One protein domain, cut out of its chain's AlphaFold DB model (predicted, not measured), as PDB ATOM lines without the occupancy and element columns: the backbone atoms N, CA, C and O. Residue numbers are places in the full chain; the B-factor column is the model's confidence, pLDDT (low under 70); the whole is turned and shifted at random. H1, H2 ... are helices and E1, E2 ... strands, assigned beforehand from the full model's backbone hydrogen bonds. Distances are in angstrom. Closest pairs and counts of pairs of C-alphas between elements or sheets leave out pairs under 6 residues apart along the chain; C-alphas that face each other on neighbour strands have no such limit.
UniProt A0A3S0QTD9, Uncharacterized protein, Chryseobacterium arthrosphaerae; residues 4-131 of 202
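Overview. This is residues 4 to 131 of the 202 residues of an uncharacterized protein of Chryseobacterium arthrosphaerae (UniProt A0A3S0QTD9). A strongly twisted sheet of six strands forms the middle layer of three, with H1 and H4 over one face and H2 over the other, while the short helix H3 packs on H2. From one end of this body a loop sticks out at residues 116 to 121, between the edge strand E6 and the last helix H4. The 128 printed residues hold four named helices and six named strands, in the order E1 H1 E2 H2 E3 E4 E5 H3 E6 H4. The sheet runs E2 E1 E3 E5 E4 E6 and is mixed; the class is mixed, helices and strands. The whole is compact, with a radius of gyration of the C-alphas of 14.0 A and spans of 41 by 30 by 29 A.

Along the chain. In the sheet's order, E2 is residues 32 to 37, 15.5 A from first to last C-alpha. E1 is residues 4 to 8, 13.3 A long, and begins with C-alpha 4 at (-1.888, -18.392, 7.187). E3 is residues 64 to 68, 12.9 A; E5 is residues 87 to 92, 16.6 A; E4 is residues 79 to 84, 16.0 A; and E6 is residues 108 to 112, 12.8 A. The longest helix, H2, is residues 45 to 58, 20.7 A, with C-alpha 45 at (7.578, -35.950, 5.227). H1 is residues 16 to 27, 17.1 A. H3 is residues 96 to 100, 6.3 A. H4 is residues 125 to 131, 10.3 A, and ends with C-alpha 131 at (-0.619, -19.553, 19.473).

Arrangement. E2, E1, E3 and E5 are parallel, each to the next. Within hydrogen-bond range are N 6 of E1 and O 34 of E2 at 2.9 A, N 66 of E3 and O 5 of E1 at 2.8 A, and N 65 of E3 and O 88 of E5 at 2.7 A. E4 and E5 form an antiparallel hairpin at 155 degrees, with N 82 and O 89 2.8 A apart. E6 is antiparallel to E4 at 164 degrees, with N 81 and O 110 2.8 A apart. H2 is on the sheet at a height of 9.0 A, over E1 and only just over E3, and runs along the strands, at 19 degrees to E1 on the local plane. H1 is on the opposite face at a height of 10.1 A, over E2 and E1. H4 is on the same face as H1, over E5, at a height of 8.3 A. With its residues 20 to 24 alone, H1 only just touches H4, with 3 pairs of C-alphas within 8 A; the closest are those of Val 20 and Thr 127, 5.9 A apart. H3 only grazes the sheet with residues 96 to 97 and touches H2, the closest C-alphas being those of Ser 49 and Ile 100, 4.8 A apart. E1, H1 and E2 make a strand-helix-strand unit, two parallel neighbour strands with a helix between them along the chain. Two split units, whose strands have another strand between them in the sheet, are E2, H2, E3 and E5, H3, E6; the three crossovers are right-handed. Every O i to N i+4 pair is within hydrogen-bond range in H1 and H3, against 8 of 10 in H2 and 1 of 3 in H4, where 0 of 4 O i to N i+3 pairs are.

Size, cuts and confidence. The C-alphas farthest apart are those of Asp 103 and Asp 119, at 41.0 A. The printed part has no cut. The link from E6 to H4, with 12 residues, is long; residues 116 to 121 in it stand free. The mean pLDDT of the printed part is 81.1; residues 72 to 77 and 113 to 131 are under 70, and H4 has a mean of 47.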
ATOM      1  N   ILE A   4      -2.293 -17.156   6.533       91.94
ATOM      2  CA  ILE A   4      -1.888 -18.392   7.187       91.94
ATOM      3  C   ILE A   4      -2.267 -19.540   6.268       91.94
ATOM      4  O   ILE A   4      -3.439 -19.689   5.926       91.94
ATOM      5  N   THR A   5      -1.298 -20.366   5.891       95.94
ATOM      6  CA  THR A   5      -1.588 -21.598   5.168       95.94
ATOM      7  C   THR A   5      -1.520 -22.805   6.083       95.94
ATOM      8  O   THR A   5      -0.646 -22.860   6.948       95.94
ATOM      9  N   LEU A   6      -2.374 -23.802   5.858       95.00
ATOM     10  CA  LEU A   6      -2.365 -25.045   6.625       95.00
ATOM     11  C   LEU A   6      -1.981 -26.243   5.749       95.00
ATOM     12  O   LEU A   6      -2.429 -26.380   4.611       95.00
ATOM     13  N   THR A   7      -1.139 -27.123   6.282       96.25
ATOM     14  CA  THR A   7      -0.847 -28.443   5.711       96.25
ATOM     15  C   THR A   7      -0.820 -29.470   6.829       96.25
ATOM     16  O   THR A   7      -0.142 -29.240   7.833       96.25
ATOM     17  N   SER A   8      -1.539 -30.585   6.698       93.50
ATOM     18  CA  SER A   8      -1.501 -31.647   7.713       93.50
ATOM     19  C   SER A   8      -1.748 -33.044   7.155       93.50
ATOM     20  O   SER A   8      -2.217 -33.195   6.033       93.50
ATOM     21  N   ASP A   9      -1.452 -34.052   7.973       92.81
ATOM     22  CA  ASP A   9      -1.762 -35.469   7.748       92.81
ATOM     23  C   ASP A   9      -2.992 -35.937   8.551       92.81
ATOM     24  O   ASP A   9      -3.151 -37.114   8.868       92.81
ATOM     25  N   PHE A  10      -3.874 -34.996   8.904       89.25
ATOM     26  CA  PHE A  10      -5.080 -35.267   9.696       89.25
ATOM     27  C   PHE A  10      -6.235 -35.833   8.868       89.25
ATOM     28  O   PHE A  10      -7.169 -36.395   9.440       89.25
ATOM     29  N   GLY A  11      -6.207 -35.635   7.549       89.00
ATOM     30  CA  GLY A  11      -7.372 -35.810   6.697       89.00
ATOM     31  C   GLY A  11      -8.462 -34.768   6.965       89.00
ATOM     32  O   GLY A  11      -8.390 -33.946   7.884       89.00
ATOM     33  N   ASN A  12      -9.507 -34.837   6.145       90.62
ATOM     34  CA  ASN A  12     -10.694 -33.983   6.245       90.62
ATOM     35  C   ASN A  12     -11.912 -34.691   6.866       90.62
ATOM     36  O   ASN A  12     -12.992 -34.109   6.930       90.62
ATOM     37  N   LEU A  13     -11.756 -35.944   7.308       91.06
ATOM     38  CA  LEU A  13     -12.844 -36.725   7.903       91.06
ATOM     39  C   LEU A  13     -13.186 -36.245   9.323       91.06
ATOM     40  O   LEU A  13     -14.359 -36.131   9.674       91.06
ATOM     41  N   ASP A  14     -12.161 -35.957  10.126       87.75
ATOM     42  CA  ASP A  14     -12.305 -35.595  11.536       87.75
ATOM     43  C   ASP A  14     -12.336 -34.076  11.767       87.75
ATOM     44  O   ASP A  14     -11.851 -33.265  10.978       87.75
ATOM     45  N   TYR A  15     -12.802 -33.672  12.952       87.75
ATOM     46  CA  TYR A  15     -12.938 -32.267  13.360       87.75
ATOM     47  C   TYR A  15     -11.612 -31.496  13.516       87.75
ATOM     48  O   TYR A  15     -11.630 -30.290  13.772       87.75
ATOM     49  N   ARG A  16     -10.454 -32.159  13.402       83.88
ATOM     50  CA  ARG A  16      -9.140 -31.606  13.780       83.88
ATOM     51  C   ARG A  16      -8.800 -30.331  13.010       83.88
ATOM     52  O   ARG A  16      -8.427 -29.332  13.619       83.88
ATOM     53  N   VAL A  17      -8.977 -30.351  11.689       89.94
ATOM     54  CA  VAL A  17      -8.725 -29.192  10.817       89.94
ATOM     55  C   VAL A  17      -9.640 -28.025  11.194       89.94
ATOM     56  O   VAL A  17      -9.178 -26.895  11.357       89.94
ATOM     57  N   ALA A  18     -10.932 -28.295  11.404       90.38
ATOM     58  CA  ALA A  18     -11.902 -27.276  11.793       90.38
ATOM     59  C   ALA A  18     -11.587 -26.673  13.174       90.38
ATOM     60  O   ALA A  18     -11.648 -25.456  13.336       90.38
ATOM     61  N   ALA A  19     -11.181 -27.492  14.149       87.31
ATOM     62  CA  ALA A  19     -10.779 -27.019  15.473       87.31
ATOM     63  C   ALA A  19      -9.530 -26.128  15.417       87.31
ATOM     64  O   ALA A  19      -9.492 -25.089  16.079       87.31
ATOM     65  N   VAL A  20      -8.538 -26.484  14.591       83.75
ATOM     66  CA  VAL A  20      -7.352 -25.646  14.346       83.75
ATOM     67  C   VAL A  20      -7.787 -24.282  13.807       83.75
ATOM     68  O   VAL A  20      -7.453 -23.258  14.396       83.75
ATOM     69  N   LYS A  21      -8.599 -24.252  12.745       88.94
ATOM     70  CA  LYS A  21      -9.098 -23.002  12.149       88.94
ATOM     71  C   LYS A  21      -9.922 -22.167  13.123       88.94
ATOM     72  O   LYS A  21      -9.697 -20.966  13.239       88.94
ATOM     73  N   GLY A  22     -10.838 -22.793  13.862       88.31
ATOM     74  CA  GLY A  22     -11.651 -22.115  14.870       88.31
ATOM     75  C   GLY A  22     -10.793 -21.471  15.957       88.31
ATOM     76  O   GLY A  22     -11.031 -20.328  16.342       88.31
ATOM     77  N   LYS A  23      -9.728 -22.154  16.394       81.19
ATOM     78  CA  LYS A  23      -8.774 -21.588  17.349       81.19
ATOM     79  C   LYS A  23      -8.011 -20.399  16.765       81.19
ATOM     80  O   LYS A  23      -7.885 -19.389  17.457       81.19
ATOM     81  N   ILE A  24      -7.561 -20.489  15.511       81.50
ATOM     82  CA  ILE A  24      -6.901 -19.383  14.799       81.50
ATOM     83  C   ILE A  24      -7.809 -18.150  14.789       81.50
ATOM     84  O   ILE A  24      -7.405 -17.076  15.235       81.50
ATOM     85  N   LEU A  25      -9.053 -18.326  14.342       84.69
ATOM     86  CA  LEU A  25     -10.033 -17.247  14.214       84.69
ATOM     87  C   LEU A  25     -10.450 -16.661  15.566       84.69
ATOM     88  O   LEU A  25     -10.656 -15.458  15.666       84.69
ATOM     89  N   SER A  26     -10.510 -17.471  16.630       81.31
ATOM     90  CA  SER A  26     -10.803 -16.970  17.983       81.31
ATOM     91  C   SER A  26      -9.746 -15.998  18.519       81.31
ATOM     92  O   SER A  26     -10.029 -15.208  19.416       81.31
ATOM     93  N   LEU A  27      -8.524 -16.062  17.981       74.44
ATOM     94  CA  LEU A  27      -7.401 -15.220  18.390       74.44
ATOM     95  C   LEU A  27      -7.183 -14.045  17.439       74.44
ATOM     96  O   LEU A  27      -6.803 -12.965  17.883       74.44
ATOM     97  N   ASN A  28      -7.402 -14.257  16.142       76.81
ATOM     98  CA  ASN A  28      -7.357 -13.207  15.137       76.81
ATOM     99  C   ASN A  28      -8.483 -13.417  14.110       76.81
ATOM    100  O   ASN A  28      -8.281 -14.154  13.142       76.81
ATOM    101  N   PRO A  29      -9.647 -12.774  14.300       84.50
ATOM    102  CA  PRO A  29     -10.797 -12.936  13.411       84.50
ATOM    103  C   PRO A  29     -10.559 -12.465  11.967       84.50
ATOM    104  O   PRO A  29     -11.232 -12.934  11.058       84.50
ATOM    105  N   GLU A  30      -9.590 -11.570  11.750       84.62
ATOM    106  CA  GLU A  30      -9.326 -10.908  10.462       84.62
ATOM    107  C   GLU A  30      -8.296 -11.653   9.589       84.62
ATOM    108  O   GLU A  30      -7.866 -11.156   8.544       84.62
ATOM    109  N   VAL A  31      -7.814 -12.821  10.027       85.94
ATOM    110  CA  VAL A  31      -6.769 -13.554   9.302       85.94
ATOM    111  C   VAL A  31      -7.341 -14.400   8.169       85.94
ATOM    112  O   VAL A  31      -8.345 -15.089   8.325       85.94
ATOM    113  N   ASN A  32      -6.643 -14.414   7.032       91.19
ATOM    114  CA  ASN A  32      -7.000 -15.285   5.917       91.19
ATOM    115  C   ASN A  32      -6.327 -16.645   6.087       91.19
ATOM    116  O   ASN A  32      -5.096 -16.731   6.074       91.19
ATOM    117  N   ILE A  33      -7.136 -17.693   6.227       92.69
ATOM    118  CA  ILE A  33      -6.667 -19.075   6.330       92.69
ATOM    119  C   ILE A  33      -6.878 -19.771   4.987       92.69
ATOM    120  O   ILE A  33      -7.990 -19.772   4.463       92.69
ATOM    121  N   ILE A  34      -5.819 -20.369   4.442       96.75
ATOM    122  CA  ILE A  34      -5.848 -21.098   3.169       96.75
ATOM    123  C   ILE A  34      -5.282 -22.499   3.386       96.75
ATOM    124  O   ILE A  34      -4.151 -22.658   3.834       96.75
ATOM    125  N   ASP A  35      -6.028 -23.537   3.042       97.25
ATOM    126  CA  ASP A  35      -5.477 -24.890   3.096       97.25
ATOM    127  C   ASP A  35      -4.638 -25.146   1.847       97.25
ATOM    128  O   ASP A  35      -5.072 -24.873   0.730       97.25
ATOM    129  N   ILE A  36      -3.434 -25.684   2.034       97.38
ATOM    130  CA  ILE A  36      -2.675 -26.274   0.930       97.38
ATOM    131  C   ILE A  36      -3.209 -27.686   0.687       97.38
ATOM    132  O   ILE A  36      -3.591 -28.016  -0.429       97.38
ATOM    133  N   THR A  37      -3.236 -28.517   1.731       96.69
ATOM    134  CA  THR A  37      -3.875 -29.839   1.728       96.69
ATOM    135  C   THR A  37      -3.888 -30.429   3.139       96.69
ATOM    136  O   THR A  37      -2.997 -30.150   3.945       96.69
ATOM    137  N   HIS A  38      -4.876 -31.270   3.424       95.69
ATOM    138  CA  HIS A  38      -4.934 -32.090   4.638       95.69
ATOM    139  C   HIS A  38      -4.880 -33.592   4.338       95.69
ATOM    140  O   HIS A  38      -4.952 -34.405   5.254       95.69
ATOM    141  N   ASP A  39      -4.723 -33.952   3.063       95.25
ATOM    142  CA  ASP A  39      -4.736 -35.331   2.569       95.25
ATOM    143  C   ASP A  39      -3.304 -35.852   2.356       95.25
ATOM    144  O   ASP A  39      -3.006 -36.615   1.435       95.25
ATOM    145  N   ILE A  40      -2.384 -35.400   3.211       94.00
ATOM    146  CA  ILE A  40      -1.044 -35.969   3.306       94.00
ATOM    147  C   ILE A  40      -1.161 -37.366   3.915       94.00
ATOM    148  O   ILE A  40      -1.863 -37.569   4.908       94.00
ATOM    149  N   GLN A  41      -0.444 -38.334   3.349       92.25
ATOM    150  CA  GLN A  41      -0.321 -39.655   3.949       92.25
ATOM    151  C   GLN A  41       0.319 -39.523   5.335       92.25
ATOM    152  O   GLN A  41       1.346 -38.861   5.478       92.25
ATOM    153  N   ALA A  42      -0.261 -40.186   6.338       89.69
ATOM    154  CA  ALA A  42       0.218 -40.155   7.719       89.69
ATOM    155  C   ALA A  42       1.752 -40.249   7.803       89.69
ATOM    156  O   ALA A  42       2.353 -41.185   7.270       89.69
ATOM    157  N   PHE A  43       2.368 -39.268   8.470       88.56
ATOM    158  CA  PHE A  43       3.814 -39.174   8.702       88.56
ATOM    159  C   PHE A  43       4.703 -38.987   7.452       88.56
ATOM    160  O   PHE A  43       5.930 -39.032   7.559       88.56
ATOM    161  N   ASN A  44       4.136 -38.759   6.262       91.00
ATOM    162  CA  ASN A  44       4.909 -38.697   5.020       91.00
ATOM    163  C   ASN A  44       5.576 -37.324   4.810       91.00
ATOM    164  O   ASN A  44       5.034 -36.408   4.179       91.00
ATOM    165  N   LEU A  45       6.801 -37.189   5.324       91.06
ATOM    166  CA  LEU A  45       7.578 -35.950   5.227       91.06
ATOM    167  C   LEU A  45       8.035 -35.640   3.794       91.06
ATOM    168  O   LEU A  45       8.097 -34.468   3.425       91.06
ATOM    169  N   ILE A  46       8.312 -36.658   2.971       89.88
ATOM    170  CA  ILE A  46       8.769 -36.478   1.582       89.88
ATOM    171  C   ILE A  46       7.638 -35.884   0.738       89.88
ATOM    172  O   ILE A  46       7.824 -34.826   0.132       89.88
ATOM    173  N   GLN A  47       6.448 -36.491   0.779       91.38
ATOM    174  CA  GLN A  47       5.249 -35.979   0.109       91.38
ATOM    175  C   GLN A  47       4.945 -34.543   0.548       91.38
ATOM    176  O   GLN A  47       4.745 -33.659  -0.286       91.38
ATOM    177  N   THR A  48       4.961 -34.298   1.861       94.50
ATOM    178  CA  THR A  48       4.727 -32.962   2.426       94.50
ATOM    179  C   THR A  48       5.745 -31.961   1.908       94.50
ATOM    180  O   THR A  48       5.375 -30.862   1.495       94.50
ATOM    181  N   SER A  49       7.027 -32.337   1.895       93.12
ATOM    182  CA  SER A  49       8.094 -31.451   1.448       93.12
ATOM    183  C   SER A  49       7.915 -31.042  -0.009       93.12
ATOM    184  O   SER A  49       8.025 -29.858  -0.321       93.12
ATOM    185  N   TYR A  50       7.545 -31.988  -0.879       92.25
ATOM    186  CA  TYR A  50       7.278 -31.726  -2.286       92.25
ATOM    187  C   TYR A  50       6.100 -30.761  -2.464       92.25
ATOM    188  O   TYR A  50       6.228 -29.746  -3.152       92.25
ATOM    189  N   ILE A  51       4.967 -31.037  -1.817       95.19
ATOM    190  CA  ILE A  51       3.752 -30.223  -1.956       95.19
ATOM    191  C   ILE A  51       3.992 -28.804  -1.434       95.19
ATOM    192  O   ILE A  51       3.768 -27.830  -2.155       95.19
ATOM    193  N   VAL A  52       4.509 -28.671  -0.209       96.69
ATOM    194  CA  VAL A  52       4.730 -27.363   0.421       96.69
ATOM    195  C   VAL A  52       5.744 -26.552  -0.373       96.69
ATOM    196  O   VAL A  52       5.476 -25.388  -0.665       96.69
ATOM    197  N   ARG A  53       6.874 -27.154  -0.777       94.38
ATOM    198  CA  ARG A  53       7.946 -26.476  -1.527       94.38
ATOM    199  C   ARG A  53       7.465 -25.878  -2.849       94.38
ATOM    200  O   ARG A  53       7.981 -24.841  -3.273       94.38
ATOM    201  N   ASN A  54       6.500 -26.527  -3.497       94.38
ATOM    202  CA  ASN A  54       5.904 -26.041  -4.737       94.38
ATOM    203  C   ASN A  54       4.765 -25.041  -4.486       94.38
ATOM    204  O   ASN A  54       4.624 -24.097  -5.255       94.38
ATOM    205  N   ALA A  55       3.997 -25.193  -3.404       97.06
ATOM    206  CA  ALA A  55       2.863 -24.325  -3.099       97.06
ATOM    207  C   ALA A  55       3.267 -22.971  -2.491       97.06
ATOM    208  O   ALA A  55       2.748 -21.936  -2.909       97.06
ATOM    209  N   TYR A  56       4.198 -22.941  -1.524       96.19
ATOM    210  CA  TYR A  56       4.457 -21.738  -0.714       96.19
ATOM    211  C   TYR A  56       4.886 -20.522  -1.553       96.19
ATOM    212  O   TYR A  56       4.606 -19.383  -1.189       96.19
ATOM    213  N   LYS A  57       5.547 -20.762  -2.694       95.38
ATOM    214  CA  LYS A  57       6.097 -19.725  -3.582       95.38
ATOM    215  C   LYS A  57       5.030 -18.845  -4.231       95.38
ATOM    216  O   LYS A  57       5.343 -17.738  -4.656       95.38
ATOM    217  N   TYR A  58       3.792 -19.329  -4.307       96.69
ATOM    218  CA  TYR A  58       2.660 -18.584  -4.858       96.69
ATOM    219  C   TYR A  58       1.983 -17.676  -3.828       96.69
ATOM    220  O   TYR A  58       1.111 -16.885  -4.186       96.69
ATOM    221  N   PHE A  59       2.378 -17.762  -2.556       95.50
ATOM    222  CA  PHE A  59       1.852 -16.902  -1.507       95.50
ATOM    223  C   PHE A  59       2.702 -15.629  -1.356       95.50
ATOM    224  O   PHE A  59       3.917 -15.657  -1.573       95.50
ATOM    225  N   PRO A  60       2.097 -14.497  -0.951       93.44
ATOM    226  CA  PRO A  60       2.831 -13.272  -0.658       93.44
ATOM    227  C   PRO A  60       3.924 -13.488   0.393       93.44
ATOM    228  O   PRO A  60       3.746 -14.242   1.353       93.44
ATOM    229  N   LYS A  61       5.038 -12.763   0.259       91.62
ATOM    230  CA  LYS A  61       6.081 -12.731   1.292       91.62
ATOM    231  C   LYS A  61       5.487 -12.283   2.631       91.62
ATOM    232  O   LYS A  61       4.589 -11.442   2.681       91.62
ATOM    233  N   GLY A  62       5.990 -12.854   3.719       86.94
ATOM    234  CA  GLY A  62       5.458 -12.670   5.067       86.94
ATOM    235  C   GLY A  62       4.292 -13.597   5.424       86.94
ATOM    236  O   GLY A  62       3.803 -13.515   6.550       86.94
ATOM    237  N   SER A  63       3.865 -14.484   4.515       90.81
ATOM    238  CA  SER A  63       2.891 -15.539   4.829       90.81
ATOM    239  C   SER A  63       3.448 -16.528   5.856       90.81
ATOM    240  O   SER A  63       4.661 -16.750   5.939       90.81
ATOM    241  N   ILE A  64       2.549 -17.113   6.649       91.12
ATOM    242  CA  ILE A  64       2.870 -18.101   7.682       91.12
ATOM    243  C   ILE A  64       2.327 -19.458   7.242       91.12
ATOM    244  O   ILE A  64       1.122 -19.633   7.103       91.12
ATOM    245  N   HIS A  65       3.204 -20.433   7.060       94.19
ATOM    246  CA  HIS A  65       2.873 -21.791   6.655       94.19
ATOM    247  C   HIS A  65       2.944 -22.718   7.870       94.19
ATOM    248  O   HIS A  65       4.024 -22.970   8.405       94.19
ATOM    249  N   ILE A  66       1.795 -23.218   8.321       92.00
ATOM    250  CA  ILE A  66       1.686 -24.160   9.437       92.00
ATOM    251  C   ILE A  66       1.668 -25.583   8.887       92.00
ATOM    252  O   ILE A  66       0.754 -25.957   8.152       92.00
ATOM    253  N   LEU A  67       2.667 -26.377   9.271       93.38
ATOM    254  CA  LEU A  67       2.881 -27.745   8.813       93.38
ATOM    255  C   LEU A  67       2.715 -28.704   9.997       93.38
ATOM    256  O   LEU A  67       3.559 -28.772  10.891       93.38
ATOM    257  N   SER A  68       1.605 -29.435  10.013       90.38
ATOM    258  CA  SER A  68       1.250 -30.409  11.050       90.38
ATOM    259  C   SER A  68       1.274 -31.824  10.478       90.38
ATOM    260  O   SER A  68       0.223 -32.410  10.251       90.38
ATOM    261  N   VAL A  69       2.474 -32.331  10.185       89.12
ATOM    262  CA  VAL A  69       2.710 -33.694   9.676       89.12
ATOM    263  C   VAL A  69       3.750 -34.361  10.563       89.12
ATOM    264  O   VAL A  69       4.800 -33.761  10.806       89.12
ATOM    265  N   ASP A  70       3.447 -35.554  11.090       85.19
ATOM    266  CA  ASP A  70       4.212 -36.177  12.191       85.19
ATOM    267  C   ASP A  70       4.526 -35.172  13.323       85.19
ATOM    268  O   ASP A  70       5.639 -35.075  13.848       85.19
ATOM    269  N   SER A  71       3.532 -34.346  13.661       74.75
ATOM    270  CA  SER A  71       3.677 -33.229  14.601       74.75
ATOM    271  C   SER A  71       3.188 -33.560  16.013       74.75
ATOM    272  O   SER A  71       2.885 -32.655  16.792       74.75
ATOM    273  N   PHE A  72       3.050 -34.846  16.340       68.31
ATOM    274  CA  PHE A  72       2.593 -35.281  17.657       68.31
ATOM    275  C   PHE A  72       3.570 -34.840  18.751       68.31
ATOM    276  O   PHE A  72       4.792 -34.907  18.590       68.31
ATOM    277  N   TYR A  73       3.022 -34.401  19.886       62.53
ATOM    278  CA  TYR A  73       3.829 -33.967  21.020       62.53
ATOM    279  C   TYR A  73       4.743 -35.079  21.512       62.53
ATOM    280  O   TYR A  73       4.305 -36.168  21.881       62.53
ATOM    281  N   ASN A  74       6.024 -34.750  21.602       63.72
ATOM    282  CA  ASN A  74       7.004 -35.551  22.298       63.72
ATOM    283  C   ASN A  74       7.904 -34.600  23.090       63.72
ATOM    284  O   ASN A  74       8.342 -33.587  22.558       63.72
ATOM    285  N   LYS A  75       8.224 -34.934  24.345       64.31
ATOM    286  CA  LYS A  75       9.142 -34.139  25.182       64.31
ATOM    287  C   LYS A  75      10.508 -33.908  24.519       64.31
ATOM    288  O   LYS A  75      11.167 -32.924  24.836       64.31
ATOM    289  N   SER A  76      10.934 -34.799  23.619       65.31
ATOM    290  CA  SER A  76      12.172 -34.652  22.846       65.31
ATOM    291  C   SER A  76      12.005 -33.901  21.520       65.31
ATOM    292  O   SER A  76      13.005 -33.423  20.989       65.31
ATOM    293  N   ARG A  77      10.779 -33.773  20.984       68.31
ATOM    294  CA  ARG A  77      10.511 -33.090  19.708       68.31
ATOM    295  C   ARG A  77       9.932 -31.707  19.958       68.31
ATOM    296  O   ARG A  77       8.846 -31.541  20.506       68.31
ATOM    297  N   LYS A  78      10.688 -30.707  19.531       75.19
ATOM    298  CA  LYS A  78      10.358 -29.296  19.710       75.19
ATOM    299  C   LYS A  78       9.642 -28.776  18.472       75.19
ATOM    300  O   LYS A  78       9.863 -29.281  17.376       75.19
ATOM    301  N   ASN A  79       8.821 -27.747  18.639       78.88
ATOM    302  CA  ASN A  79       8.323 -26.984  17.498       78.88
ATOM    303  C   ASN A  79       9.258 -25.819  17.218       78.88
ATOM    304  O   ASN A  79       9.797 -25.202  18.142       78.88
ATOM    305  N   ILE A  80       9.429 -25.521  15.939       80.88
ATOM    306  CA  ILE A  80      10.307 -24.463  15.467       80.88
ATOM    307  C   ILE A  80       9.566 -23.531  14.513       80.88
ATOM    308  O   ILE A  80       8.725 -23.948  13.717       80.88
ATOM    309  N   LEU A  81       9.904 -22.249  14.609       83.94
ATOM    310  CA  LEU A  81       9.555 -21.223  13.640       83.94
ATOM    311  C   LEU A  81      10.782 -20.954  12.770       83.94
ATOM    312  O   LEU A  81      11.823 -20.513  13.256       83.94
ATOM    313  N   TYR A  82      10.645 -21.210  11.481       86.19
ATOM    314  CA  TYR A  82      11.703 -21.151  10.488       86.19
ATOM    315  C   TYR A  82      11.384 -20.048   9.484       86.19
ATOM    316  O   TYR A  82      10.309 -20.030   8.894       86.19
ATOM    317  N   LYS A  83      12.296 -19.095   9.305       87.44
ATOM    318  CA  LYS A  83      12.163 -18.029   8.315       87.44
ATOM    319  C   LYS A  83      13.048 -18.351   7.121       87.44
ATOM    320  O   LYS A  83      14.269 -18.413   7.272       87.44
ATOM    321  N   ALA A  84      12.442 -18.510   5.954       90.50
ATOM    322  CA  ALA A  84      13.160 -18.710   4.705       90.50
ATOM    323  C   ALA A  84      12.395 -18.112   3.533       90.50
ATOM    324  O   ALA A  84      11.165 -18.114   3.514       90.50
ATOM    325  N   ASP A  85      13.154 -17.595   2.567       91.94
ATOM    326  CA  ASP A  85      12.622 -16.962   1.365       91.94
ATOM    327  C   ASP A  85      11.537 -15.910   1.692       91.94
ATOM    328  O   ASP A  85      10.490 -15.841   1.053       91.94
ATOM    329  N   GLY A  86      11.741 -15.110   2.746       88.88
ATOM    330  CA  GLY A  86      10.793 -14.083   3.187       88.88
ATOM    331  C   GLY A  86       9.456 -14.583   3.755       88.88
ATOM    332  O   GLY A  86       8.612 -13.746   4.071       88.88
ATOM    333  N   SER A  87       9.258 -15.891   3.920       92.94
ATOM    334  CA  SER A  87       8.070 -16.500   4.537       92.94
ATOM    335  C   SER A  87       8.412 -17.198   5.857       92.94
ATOM    336  O   SER A  87       9.579 -17.449   6.175       92.94
ATOM    337  N   TYR A  88       7.381 -17.493   6.647       90.69
ATOM    338  CA  TYR A  88       7.498 -18.169   7.938       90.69
ATOM    339  C   TYR A  88       6.939 -19.575   7.849       90.69
ATOM    340  O   TYR A  88       5.857 -19.775   7.314       90.69
ATOM    341  N   PHE A  89       7.648 -20.538   8.416       91.62
ATOM    342  CA  PHE A  89       7.274 -21.941   8.425       91.62
ATOM    343  C   PHE A  89       7.269 -22.438   9.849       91.62
ATOM    344  O   PHE A  89       8.178 -22.159  10.630       91.62
ATOM    345  N   LEU A  90       6.218 -23.157  10.184       88.25
ATOM    346  CA  LEU A  90       5.903 -23.495  11.546       88.25
ATOM    347  C   LEU A  90       5.609 -24.981  11.618       88.25
ATOM    348  O   LEU A  90       4.595 -25.434  11.097       88.25
ATOM    349  N   ALA A  91       6.545 -25.731  12.191       87.62
ATOM    350  CA  ALA A  91       6.559 -27.185  12.106       87.62
ATOM    351  C   ALA A  91       7.249 -27.811  13.324       87.62
ATOM    352  O   ALA A  91       8.000 -27.145  14.044       87.62
ATOM    353  N   ALA A  92       7.037 -29.111  13.514       84.56
ATOM    354  CA  ALA A  92       7.870 -29.908  14.402       84.56
ATOM    355  C   ALA A  92       9.300 -30.025  13.836       84.56
ATOM    356  O   ALA A  92       9.498 -30.089  12.623       84.56
ATOM    357  N   ASP A  93      10.306 -30.083  14.711       84.38
ATOM    358  CA  ASP A  93      11.694 -30.377  14.337       84.38
ATOM    359  C   ASP A  93      11.868 -31.888  14.101       84.38
ATOM    360  O   ASP A  93      12.465 -32.606  14.902       84.38
ATOM    361  N   ASN A  94      11.255 -32.382  13.023       84.88
ATOM    362  CA  ASN A  94      11.296 -33.780  12.573       84.88
ATOM    363  C   ASN A  94      12.038 -33.949  11.232       84.88
ATOM    364  O   ASN A  94      11.921 -34.978  10.578       84.88
ATOM    365  N   GLY A  95      12.790 -32.930  10.803       86.69
ATOM    366  CA  GLY A  95      13.523 -32.935   9.533       86.69
ATOM    367  C   GLY A  95      12.721 -32.457   8.316       86.69
ATOM    368  O   GLY A  95      13.322 -32.212   7.271       86.69
ATOM    369  N   LEU A  96      11.406 -32.216   8.436       90.62
ATOM    370  CA  LEU A  96      10.564 -31.727   7.330       90.62
ATOM    371  C   LEU A  96      11.102 -30.441   6.687       90.62
ATOM    372  O   LEU A  96      11.162 -30.322   5.464       90.62
ATOM    373  N   LEU A  97      11.522 -29.471   7.502       90.81
ATOM    374  CA  LEU A  97      12.036 -28.194   7.000       90.81
ATOM    375  C   LEU A  97      13.384 -28.354   6.283       90.81
ATOM    376  O   LEU A  97      13.637 -27.638   5.318       90.81
ATOM    377  N   SER A  98      14.207 -29.326   6.683       88.06
ATOM    378  CA  SER A  98      15.438 -29.683   5.966       88.06
ATOM    379  C   SER A  98      15.132 -30.244   4.573       88.06
ATOM    380  O   SER A  98      15.822 -29.901   3.618       88.06
ATOM    381  N   LEU A  99      14.066 -31.046   4.434       88.88
ATOM    382  CA  LEU A  99      13.603 -31.550   3.135       88.88
ATOM    383  C   LEU A  99      13.036 -30.425   2.255       88.88
ATOM    384  O   LEU A  99      13.289 -30.386   1.053       88.88
ATOM    385  N   ILE A 100      12.290 -29.480   2.841       91.94
ATOM    386  CA  ILE A 100      11.711 -28.349   2.099       91.94
ATOM    387  C   ILE A 100      12.791 -27.362   1.650       91.94
ATOM    388  O   ILE A 100      12.682 -26.836   0.544       91.94
ATOM    389  N   PHE A 101      13.814 -27.101   2.466       90.50
ATOM    390  CA  PHE A 101      14.813 -26.045   2.243       90.50
ATOM    391  C   PHE A 101      16.238 -26.583   2.063       90.50
ATOM    392  O   PHE A 101      17.201 -25.925   2.444       90.50
ATOM    393  N   PHE A 102      16.401 -27.760   1.450       85.38
ATOM    394  CA  PHE A 102      17.714 -28.401   1.265       85.38
ATOM    395  C   PHE A 102      18.759 -27.530   0.532       85.38
ATOM    396  O   PHE A 102      19.960 -27.742   0.681       85.38
ATOM    397  N   ASP A 103      18.311 -26.558  -0.263       85.25
ATOM    398  CA  ASP A 103      19.114 -25.629  -1.066       85.25
ATOM    399  C   ASP A 103      18.965 -24.155  -0.642       85.25
ATOM    400  O   ASP A 103      19.575 -23.275  -1.250       85.25
ATOM    401  N   ILE A 104      18.184 -23.864   0.403       87.12
ATOM    402  CA  ILE A 104      17.931 -22.501   0.882       87.12
ATOM    403  C   ILE A 104      18.414 -22.390   2.324       87.12
ATOM    404  O   ILE A 104      17.957 -23.100   3.215       87.12
ATOM    405  N   LYS A 105      19.330 -21.453   2.579       85.06
ATOM    406  CA  LYS A 105      19.755 -21.165   3.951       85.06
ATOM    407  C   LYS A 105      18.650 -20.400   4.694       85.06
ATOM    408  O   LYS A 105      18.148 -19.414   4.153       85.06
ATOM    409  N   PRO A 106      18.313 -20.789   5.937       86.38
ATOM    410  CA  PRO A 106      17.356 -20.046   6.744       86.38
ATOM    411  C   PRO A 106      17.878 -18.654   7.079       86.38
ATOM    412  O   PRO A 106      19.042 -18.483   7.443       86.38
ATOM    413  N   GLU A 107      16.980 -17.674   7.064       87.69
ATOM    414  CA  GLU A 107      17.233 -16.338   7.603       87.69
ATOM    415  C   GLU A 107      17.235 -16.363   9.139       87.69
ATOM    416  O   GLU A 107      18.031 -15.683   9.790       87.69
ATOM    417  N   ALA A 108      16.336 -17.155   9.729       81.75
ATOM    418  CA  ALA A 108      16.245 -17.345  11.170       81.75
ATOM    419  C   ALA A 108      15.556 -18.667  11.518       81.75
ATOM    420  O   ALA A 108      14.649 -19.106  10.817       81.75
ATOM    421  N   ILE A 109      15.952 -19.264  12.642       82.12
ATOM    422  CA  ILE A 109      15.260 -20.398  13.256       82.12
ATOM    423  C   ILE A 109      15.055 -20.066  14.730       82.12
ATOM    424  O   ILE A 109      15.995 -19.643  15.410       82.12
ATOM    425  N   TYR A 110      13.834 -20.253  15.212       77.25
ATOM    426  CA  TYR A 110      13.450 -20.036  16.597       77.25
ATOM    427  C   TYR A 110      12.812 -21.298  17.159       77.25
ATOM    428  O   TYR A 110      11.878 -21.836  16.572       77.25
ATOM    429  N   GLU A 111      13.287 -21.749  18.314       75.56
ATOM    430  CA  GLU A 111      12.580 -22.752  19.105       75.56
ATOM    431  C   GLU A 111      11.365 -22.129  19.785       75.56
ATOM    432  O   GLU A 111      11.447 -21.050  20.377       75.56
ATOM    433  N   LEU A 112      10.245 -22.842  19.738       70.94
ATOM    434  CA  LEU A 112       9.034 -22.469  20.445       70.94
ATOM    435  C   LEU A 112       8.958 -23.248  21.752       70.94
ATOM    436  O   LEU A 112       8.419 -24.352  21.819       70.94
ATOM    437  N   THR A 113       9.511 -22.659  22.809       60.97
ATOM    438  CA  THR A 113       9.376 -23.191  24.164       60.97
ATOM    439  C   THR A 113       7.996 -22.842  24.718       60.97
ATOM    440  O   THR A 113       7.595 -21.672  24.736       60.97
ATOM    441  N   LEU A 114       7.268 -23.845  25.205       55.78
ATOM    442  CA  LEU A 114       6.145 -23.622  26.107       55.78
ATOM    443  C   LEU A 114       6.719 -23.351  27.498       55.78
ATOM    444  O   LEU A 114       7.285 -24.247  28.119       55.78
ATOM    445  N   ASN A 115       6.594 -22.124  28.004       43.72
ATOM    446  CA  ASN A 115       6.856 -21.892  29.420       43.72
ATOM    447  C   ASN A 115       5.736 -22.559  30.221       43.72
ATOM    448  O   ASN A 115       4.598 -22.088  30.224       43.72
ATOM    449  N   ASN A 116       6.076 -23.662  30.890       40.72
ATOM    450  CA  ASN A 116       5.234 -24.338  31.865       40.72
ATOM    451  C   ASN A 116       4.905 -23.372  33.010       40.72
ATOM    452  O   ASN A 116       5.662 -23.238  33.970       40.72
ATOM    453  N   ARG A 117       3.757 -22.705  32.923       31.48
ATOM    454  CA  ARG A 117       3.030 -22.252  34.105       31.48
ATOM    455  C   ARG A 117       1.750 -23.077  34.187       31.48
ATOM    456  O   ARG A 117       0.757 -22.705  33.585       31.48
ATOM    457  N   PHE A 118       1.878 -24.168  34.946       29.89
ATOM    458  CA  PHE A 118       0.842 -25.036  35.520       29.89
ATOM    459  C   PHE A 118       0.028 -25.913  34.549       29.89
ATOM    460  O   PHE A 118      -0.578 -25.416  33.613       29.89
ATOM    461  N   ASP A 119       0.088 -27.230  34.793       36.44
ATOM    462  CA  ASP A 119      -0.919 -28.299  34.598       36.44
ATOM    463  C   ASP A 119      -1.910 -28.285  33.415       36.44
ATOM    464  O   ASP A 119      -2.932 -28.967  33.457       36.44
ATOM    465  N   ASP A 120      -1.606 -27.613  32.310       36.81
ATOM    466  CA  ASP A 120      -2.447 -27.695  31.120       36.81
ATOM    467  C   ASP A 120      -2.076 -28.919  30.273       36.81
ATOM    468  O   ASP A 120      -0.986 -29.016  29.701       36.81
ATOM    469  N   VAL A 121      -3.018 -29.856  30.162       38.34
ATOM    470  CA  VAL A 121      -2.978 -30.956  29.194       38.34
ATOM    471  C   VAL A 121      -2.846 -30.357  27.788       38.34
ATOM    472  O   VAL A 121      -3.774 -29.729  27.279       38.34
ATOM    473  N   ILE A 122      -1.681 -30.529  27.155       45.38
ATOM    474  CA  ILE A 122      -1.431 -30.108  25.769       45.38
ATOM    475  C   ILE A 122      -2.224 -31.050  24.857       45.38
ATOM    476  O   ILE A 122      -1.756 -32.135  24.515       45.38
ATOM    477  N   ASN A 123      -3.443 -30.652  24.497       40.09
ATOM    478  CA  ASN A 123      -4.354 -31.482  23.709       40.09
ATOM    479  C   ASN A 123      -4.055 -31.406  22.204       40.09
ATOM    480  O   ASN A 123      -4.278 -32.384  21.492       40.09
ATOM    481  N   PHE A 124      -3.522 -30.281  21.708       47.78
ATOM    482  CA  PHE A 124      -3.202 -30.093  20.293       47.78
ATOM    483  C   PHE A 124      -1.848 -29.413  20.120       47.78
ATOM    484  O   PHE A 124      -1.714 -28.197  20.150       47.78
ATOM    485  N   THR A 125      -0.818 -30.217  19.887       50.88
ATOM    486  CA  THR A 125       0.585 -29.789  19.829       50.88
ATOM    487  C   THR A 125       0.840 -28.675  18.818       50.88
ATOM    488  O   THR A 125       1.532 -27.708  19.126       50.88
ATOM    489  N   SER A 126       0.245 -28.776  17.630       46.66
ATOM    490  CA  SER A 126       0.349 -27.746  16.602       46.66
ATOM    491  C   SER A 126      -0.516 -26.532  16.925       46.66
ATOM    492  O   SER A 126      -0.103 -25.422  16.682       46.66
ATOM    493  N   THR A 127      -1.692 -26.630  17.526       47.88
ATOM    494  CA  THR A 127      -2.493 -25.408  17.753       47.88
ATOM    495  C   THR A 127      -2.149 -24.693  19.062       47.88
ATOM    496  O   THR A 127      -2.235 -23.473  19.149       47.88
ATOM    497  N   ASP A 128      -1.717 -25.412  20.094       48.50
ATOM    498  CA  ASP A 128      -1.474 -24.836  21.420       48.50
ATOM    499  C   ASP A 128      -0.081 -24.190  21.526       48.50
ATOM    500  O   ASP A 128       0.079 -23.137  22.152       48.50
ATOM    501  N   ILE A 129       0.930 -24.764  20.858       46.66
ATOM    502  CA  ILE A 129       2.309 -24.237  20.858       46.66
ATOM    503  C   ILE A 129       2.439 -23.018  19.951       46.66
ATOM    504  O   ILE A 129       3.162 -22.071  20.266       46.66
ATOM    505  N   LEU A 130       1.696 -23.015  18.849       47.00
ATOM    506  CA  LEU A 130       1.823 -22.008  17.801       47.00
ATOM    507  C   LEU A 130       1.125 -20.683  18.145       47.00
ATOM    508  O   LEU A 130       1.406 -19.667  17.515       47.00
ATOM    509  N   PHE A 131       0.272 -20.677  19.174       44.91
ATOM    510  CA  PHE A 131      -0.619 -19.553  19.473       44.91
ATOM    511  C   PHE A 131      -0.469 -18.969  20.883       44.91
ATOM    512  O   PHE A 131      -0.878 -17.830  21.107       44.91
TER     513      PHE A 131